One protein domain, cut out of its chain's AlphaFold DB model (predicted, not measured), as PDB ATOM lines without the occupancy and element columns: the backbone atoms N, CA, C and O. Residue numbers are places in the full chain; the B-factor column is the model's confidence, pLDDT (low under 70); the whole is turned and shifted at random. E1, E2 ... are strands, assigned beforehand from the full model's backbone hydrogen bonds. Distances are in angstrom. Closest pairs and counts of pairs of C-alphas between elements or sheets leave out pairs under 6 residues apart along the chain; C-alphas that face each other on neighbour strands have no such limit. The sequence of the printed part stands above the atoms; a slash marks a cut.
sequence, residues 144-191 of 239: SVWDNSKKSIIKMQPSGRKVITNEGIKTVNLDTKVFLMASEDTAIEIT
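This is residues 144 to 191 of the 239 residues of the protein "SpoIID/LytB domain-containing protein" of Clostridiaceae bacterium (UniProt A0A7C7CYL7). Three separate two-stranded hairpins are strung along the printed part like the corners of a triangle, with an open middle and no shared core: E1 with E2, E3 with E4, and E5 with E6. The turn end of the second hairpin, residues 164 to 169, sticks out free. The printed part has 48 residues with six named strands, E1 to E6 in chain order, and no named helix; each hairpin is its own antiparallel sheet, and the class is all strand. The whole is loose, with a radius of gyration of the C-alphas of 12.3 A and spans of 30 by 25 by 21 A.

E1, residues 144 to 147, and E2, residues 152 to 156, form an antiparallel hairpin with 130 degrees between their directions. N 145 and O 154 are within hydrogen-bond range at 2.8 A, and the C-alphas of Trp 146 and Ile 153, which face each other, are 4.5 A apart. E3, residues 162 to 165, and E4, residues 168 to 171, form the second hairpin, antiparallel at 144 degrees, with N 163 and O 170 within hydrogen-bond range at 2.8 A. E5, residues 178 to 183, and E6, residues 186 to 190, form the third, antiparallel at 153 degrees, with N 180 and O 188 within hydrogen-bond range at 2.8 A. Each strand is apart from the strands of the other two hairpins.

E1 begins at C-alpha 144, (-36.350, -6.496, -5.892), and spans 9.4 A; E2 spans 12.7 A. E3 spans 9.6 A and E4 10.2 A, ending at C-alpha 171, (-48.435, -20.098, -1.778). E5, the longest strand by residues, spans 15.3 A; E6 spans 12.7 A and ends at C-alpha 190, (-43.617, -11.280, -13.872).

The C-alphas of Lys 151 and Asp 175, the two farthest apart, are 31.3 A apart. The printed part has no cut. The link from E4 to E5 is short, and the other four links are tight. The mean pLDDT of the printed part is 80.7, and residues 174 to 176 are under 70.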
ATOM      1  N   SER A 144     -37.074  -7.287  -6.883       86.44
ATOM      2  CA  SER A 144     -36.350  -6.496  -5.892       86.44
ATOM      3  C   SER A 144     -37.275  -6.132  -4.735       86.44
ATOM      4  O   SER A 144     -38.328  -5.537  -4.941       86.44
ATOM      5  N   VAL A 145     -36.867  -6.469  -3.516       85.19
ATOM      6  CA  VAL A 145     -37.622  -6.215  -2.285       85.19
ATOM      7  C   VAL A 145     -36.716  -5.511  -1.286       85.19
ATOM      8  O   VAL A 145     -35.553  -5.877  -1.135       85.19
ATOM      9  N   TRP A 146     -37.238  -4.500  -0.593       86.69
ATOM     10  CA  TRP A 146     -36.525  -3.880   0.520       86.69
ATOM     11  C   TRP A 146     -36.530  -4.809   1.736       86.69
ATOM     12  O   TRP A 146     -37.586  -5.140   2.275       86.69
ATOM     13  N   ASP A 147     -35.348  -5.211   2.185       85.75
ATOM     14  CA  ASP A 147     -35.160  -5.922   3.442       85.75
ATOM     15  C   ASP A 147     -34.819  -4.904   4.533       85.75
ATOM     16  O   ASP A 147     -33.710  -4.364   4.591       85.75
ATOM     17  N   ASN A 148     -35.779  -4.648   5.424       86.50
ATOM     18  CA  ASN A 148     -35.597  -3.681   6.503       86.50
ATOM     19  C   ASN A 148     -34.574  -4.146   7.555       86.50
ATOM     20  O   ASN A 148     -33.945  -3.314   8.205       86.50
ATOM     21  N   SER A 149     -34.370  -5.461   7.704       90.62
ATOM     22  CA  SER A 149     -33.382  -6.009   8.640       90.62
ATOM     23  C   SER A 149     -31.955  -5.775   8.144       90.62
ATOM     24  O   SER A 149     -31.078  -5.395   8.915       90.62
ATOM     25  N   LYS A 150     -31.743  -5.917   6.831       86.88
ATOM     26  CA  LYS A 150     -30.447  -5.690   6.177       86.88
ATOM     27  C   LYS A 150     -30.260  -4.260   5.681       86.88
ATOM     28  O   LYS A 150     -29.195  -3.953   5.153       86.88
ATOM     29  N   LYS A 151     -31.295  -3.417   5.781       91.88
ATOM     30  CA  LYS A 151     -31.355  -2.059   5.212       91.88
ATOM     31  C   LYS A 151     -30.870  -2.014   3.759       91.88
ATOM     32  O   LYS A 151     -30.082  -1.151   3.380       91.88
ATOM     33  N   SER A 152     -31.285  -2.994   2.963       89.69
ATOM     34  CA  SER A 152     -30.823  -3.146   1.583       89.69
ATOM     35  C   SER A 152     -31.884  -3.785   0.701       89.69
ATOM     36  O   SER A 152     -32.804  -4.449   1.176       89.69
ATOM     37  N   ILE A 153     -31.752  -3.577  -0.607       85.94
ATOM     38  CA  ILE A 153     -32.576  -4.267  -1.598       85.94
ATOM     39  C   ILE A 153     -32.031  -5.684  -1.767       85.94
ATOM     40  O   ILE A 153     -30.868  -5.872  -2.124       85.94
ATOM     41  N   ILE A 154     -32.889  -6.678  -1.559       84.19
ATOM     42  CA  ILE A 154     -32.618  -8.082  -1.863       84.19
ATOM     43  C   ILE A 154     -33.383  -8.499  -3.116       84.19
ATOM     44  O   ILE A 154     -34.451  -7.967  -3.415       84.19
ATOM     45  N   LYS A 155     -32.840  -9.468  -3.853       84.12
ATOM     46  CA  LYS A 155     -33.563 -10.136  -4.937       84.12
ATOM     47  C   LYS A 155     -34.181 -11.425  -4.424       84.12
ATOM     48  O   LYS A 155     -33.548 -12.148  -3.654       84.12
ATOM     49  N   MET A 156     -35.411 -11.706  -4.832       80.69
ATOM     50  CA  MET A 156     -36.073 -12.967  -4.521       80.69
ATOM     51  C   MET A 156     -36.959 -13.438  -5.667       80.69
ATOM     52  O   MET A 156     -37.410 -12.645  -6.482       80.69
ATOM     53  N   GLN A 157     -37.250 -14.734  -5.669       80.81
ATOM     54  CA  GLN A 157     -38.253 -15.342  -6.533       80.81
ATOM     55  C   GLN A 157     -39.619 -15.350  -5.825       80.81
ATOM     56  O   GLN A 157     -39.665 -15.737  -4.649       80.81
ATOM     57  N   PRO A 158     -40.718 -14.964  -6.501       78.69
ATOM     58  CA  PRO A 158     -42.070 -15.080  -5.952       78.69
ATOM     59  C   PRO A 158     -42.485 -16.532  -5.696       78.69
ATOM     60  O   PRO A 158     -43.135 -16.810  -4.689       78.69
ATOM     61  N   SER A 159     -42.106 -17.468  -6.576       78.75
ATOM     62  CA  SER A 159     -42.451 -18.890  -6.439       78.75
ATOM     63  C   SER A 159     -42.038 -19.472  -5.092       78.75
ATOM     64  O   SER A 159     -40.930 -19.240  -4.604       78.75
ATOM     65  N   GLY A 160     -42.922 -20.276  -4.506       77.19
ATOM     66  CA  GLY A 160     -42.717 -20.938  -3.219       77.19
ATOM     67  C   GLY A 160     -42.880 -20.015  -2.008       77.19
ATOM     68  O   GLY A 160     -42.835 -20.488  -0.872       77.19
ATOM     69  N   ARG A 161     -43.097 -18.706  -2.209       83.06
ATOM     70  CA  ARG A 161     -43.377 -17.766  -1.119       83.06
ATOM     71  C   ARG A 161     -44.858 -17.766  -0.765       83.06
ATOM     72  O   ARG A 161     -45.726 -17.968  -1.614       83.06
ATOM     73  N   LYS A 162     -45.135 -17.526   0.517       84.81
ATOM     74  CA  LYS A 162     -46.491 -17.324   1.026       84.81
ATOM     75  C   LYS A 162     -46.890 -15.863   0.847       84.81
ATOM     76  O   LYS A 162     -46.114 -14.971   1.176       84.81
ATOM     77  N   VAL A 163     -48.105 -15.644   0.371       84.25
ATOM     78  CA  VAL A 163     -48.743 -14.341   0.205       84.25
ATOM     79  C   VAL A 163     -50.065 -14.331   0.961       84.25
ATOM     80  O   VAL A 163     -50.739 -15.355   1.066       84.25
ATOM     81  N   ILE A 164     -50.431 -13.179   1.516       85.31
ATOM     82  CA  ILE A 164     -51.726 -12.989   2.172       85.31
ATOM     83  C   ILE A 164     -52.692 -12.451   1.120       85.31
ATOM     84  O   ILE A 164     -52.418 -11.438   0.484       85.31
ATOM     85  N   THR A 165     -53.808 -13.143   0.936       83.44
ATOM     86  CA  THR A 165     -54.906 -12.748   0.047       83.44
ATOM     87  C   THR A 165     -56.173 -12.510   0.871       83.44
ATOM     88  O   THR A 165     -56.224 -12.860   2.051       83.44
ATOM     89  N   ASN A 166     -57.216 -11.950   0.256       84.00
ATOM     90  CA  ASN A 166     -58.549 -11.861   0.870       84.00
ATOM     91  C   ASN A 166     -59.146 -13.245   1.208       84.00
ATOM     92  O   ASN A 166     -59.981 -13.350   2.099       84.00
ATOM     93  N   GLU A 167     -58.682 -14.304   0.543       87.94
ATOM     94  CA  GLU A 167     -59.038 -15.705   0.792       87.94
ATOM     95  C   GLU A 167     -58.092 -16.397   1.797       87.94
ATOM     96  O   GLU A 167     -58.137 -17.613   1.977       87.94
ATOM     97  N   GLY A 168     -57.207 -15.638   2.451       91.06
ATOM     98  CA  GLY A 168     -56.227 -16.148   3.407       91.06
ATOM     99  C   GLY A 168     -54.828 -16.331   2.816       91.06
ATOM    100  O   GLY A 168     -54.477 -15.762   1.780       91.06
ATOM    101  N   ILE A 169     -53.987 -17.092   3.518       89.12
ATOM    102  CA  ILE A 169     -52.586 -17.305   3.137       89.12
ATOM    103  C   ILE A 169     -52.516 -18.319   1.990       89.12
ATOM    104  O   ILE A 169     -52.890 -19.477   2.163       89.12
ATOM    105  N   LYS A 170     -51.975 -17.901   0.845       85.38
ATOM    106  CA  LYS A 170     -51.713 -18.757  -0.320       85.38
ATOM    107  C   LYS A 170     -50.218 -18.878  -0.586       85.38
ATOM    108  O   LYS A 170     -49.445 -18.005  -0.204       85.38
ATOM    109  N   THR A 171     -49.805 -19.944  -1.262       84.06
ATOM    110  CA  THR A 171     -48.435 -20.098  -1.778       84.06
ATOM    111  C   THR A 171     -48.427 -19.781  -3.267       84.06
ATOM    112  O   THR A 171     -49.302 -20.241  -3.997       84.06
ATOM    113  N   VAL A 172     -47.446 -19.007  -3.724       78.06
ATOM    114  CA  VAL A 172     -47.262 -18.713  -5.149       78.06
ATOM    115  C   VAL A 172     -46.657 -19.937  -5.838       78.06
ATOM    116  O   VAL A 172     -45.537 -20.338  -5.523       78.06
ATOM    117  N   ASN A 173     -47.387 -20.531  -6.781       73.31
ATOM    118  CA  ASN A 173     -46.916 -21.678  -7.563       73.31
ATOM    119  C   ASN A 173     -46.205 -21.222  -8.846       73.31
ATOM    120  O   ASN A 173     -46.490 -20.134  -9.345       73.31
ATOM    121  N   LEU A 174     -45.336 -22.075  -9.401       65.69
ATOM    122  CA  LEU A 174     -44.539 -21.805 -10.613       65.69
ATOM    123  C   LEU A 174     -45.392 -21.399 -11.829       65.69
ATOM    124  O   LEU A 174     -44.965 -20.562 -12.619       65.69
ATOM    125  N   ASP A 175     -46.610 -21.935 -11.927       66.44
ATOM    126  CA  ASP A 175     -47.523 -21.722 -13.060       66.44
ATOM    127  C   ASP A 175     -48.417 -20.481 -12.885       66.44
ATOM    128  O   ASP A 175     -49.247 -20.160 -13.736       66.44
ATOM    129  N   THR A 176     -48.282 -19.779 -11.757       67.56
ATOM    130  CA  THR A 176     -49.102 -18.605 -11.451       67.56
ATOM    131  C   THR A 176     -48.529 -17.399 -12.184       67.56
ATOM    132  O   THR A 176     -47.366 -17.046 -11.980       67.56
ATOM    133  N   LYS A 177     -49.347 -16.719 -12.993       71.69
ATOM    134  CA  LYS A 177     -49.020 -15.363 -13.445       71.69
ATOM    135  C   LYS A 177     -49.015 -14.445 -12.232       71.69
ATOM    136  O   LYS A 177     -50.030 -14.329 -11.546       71.69
ATOM    137  N   VAL A 178     -47.879 -13.818 -11.956       75.25
ATOM    138  CA  VAL A 178     -47.766 -12.857 -10.862       75.25
ATOM    139  C   VAL A 178     -47.735 -11.468 -11.478       75.25
ATOM    140  O   VAL A 178     -47.003 -11.221 -12.428       75.25
ATOM    141  N   PHE A 179     -48.543 -10.561 -10.944       79.44
ATOM    142  CA  PHE A 179     -48.571  -9.167 -11.368       79.44
ATOM    143  C   PHE A 179     -48.085  -8.298 -10.212       79.44
ATOM    144  O   PHE A 179     -48.617  -8.375  -9.103       79.44
ATOM    145  N   LEU A 180     -47.061  -7.486 -10.458       76.31
ATOM    146  CA  LEU A 180     -46.606  -6.457  -9.533       76.31
ATOM    147  C   LEU A 180     -47.365  -5.167  -9.824       76.31
ATOM    148  O   LEU A 180     -47.223  -4.592 -10.900       76.31
ATOM    149  N   MET A 181     -48.147  -4.704  -8.856       79.00
ATOM    150  CA  MET A 181     -48.827  -3.413  -8.936       79.00
ATOM    151  C   MET A 181     -47.827  -2.303  -8.586       79.00
ATOM    152  O   MET A 181     -47.347  -2.246  -7.454       79.00
ATOM    153  N   ALA A 182     -47.482  -1.453  -9.553       71.56
ATOM    154  CA  ALA A 182     -46.549  -0.334  -9.371       71.56
ATOM    155  C   ALA A 182     -47.271   1.002  -9.109       71.56
ATOM    156  O   ALA A 182     -46.767   1.841  -8.364       71.56
ATOM    157  N   SER A 183     -48.452   1.192  -9.699       74.19
ATOM    158  CA  SER A 183     -49.360   2.331  -9.486       74.19
ATOM    159  C   SER A 183     -50.807   1.883  -9.744       74.19
ATOM    160  O   SER A 183     -50.996   0.742 -10.162       74.19
ATOM    161  N   GLU A 184     -51.811   2.747  -9.519       73.81
ATOM    162  CA  GLU A 184     -53.244   2.396  -9.683       73.81
ATOM    163  C   GLU A 184     -53.542   1.658 -11.001       73.81
ATOM    164  O   GLU A 184     -54.199   0.622 -10.971       73.81
ATOM    165  N   ASP A 185     -52.952   2.106 -12.114       79.25
ATOM    166  CA  ASP A 185     -53.181   1.519 -13.444       79.25
ATOM    167  C   ASP A 185     -51.992   0.724 -14.014       79.25
ATOM    168  O   ASP A 185     -52.038   0.269 -15.159       79.25
ATOM    169  N   THR A 186     -50.905   0.544 -13.251       76.38
ATOM    170  CA  THR A 186     -49.701  -0.139 -13.755       76.38
ATOM    171  C   THR A 186     -49.505  -1.481 -13.068       76.38
ATOM    172  O   THR A 186     -49.050  -1.545 -11.923       76.38
ATOM    173  N   ALA A 187     -49.767  -2.557 -13.809       79.12
ATOM    174  CA  ALA A 187     -49.420  -3.922 -13.436       79.12
ATOM    175  C   ALA A 187     -48.273  -4.432 -14.319       79.12
ATOM    176  O   ALA A 187     -48.374  -4.441 -15.545       79.12
ATOM    177  N   ILE A 188     -47.186  -4.882 -13.699       78.94
ATOM    178  CA  ILE A 188     -46.068  -5.536 -14.383       78.94
ATOM    179  C   ILE A 188     -46.256  -7.043 -14.227       78.94
ATOM    180  O   ILE A 188     -46.176  -7.562 -13.115       78.94
ATOM    181  N   GLU A 189     -46.504  -7.751 -15.329       79.19
ATOM    182  CA  GLU A 189     -46.483  -9.215 -15.323       79.19
ATOM    183  C   GLU A 189     -45.046  -9.698 -15.107       79.19
ATOM    184  O   GLU A 189     -44.125  -9.304 -15.823       79.19
ATOM    185  N   ILE A 190     -44.862 -10.567 -14.119       73.62
ATOM    186  CA  ILE A 190     -43.617 -11.280 -13.872       73.62
ATOM    187  C   ILE A 190     -43.877 -12.781 -13.972       73.62
ATOM    188  O   ILE A 190     -44.938 -13.289 -13.593       73.62
ATOM    189  N   THR A 191     -42.886 -13.514 -14.468       71.81
ATOM    190  CA  THR A 191     -42.982 -14.970 -14.529       71.81
ATOM    191  C   THR A 191     -42.883 -15.547 -13.119       71.81
ATOM    192  O   THR A 191     -41.983 -15.193 -12.362       71.81
TER     193      THR A 191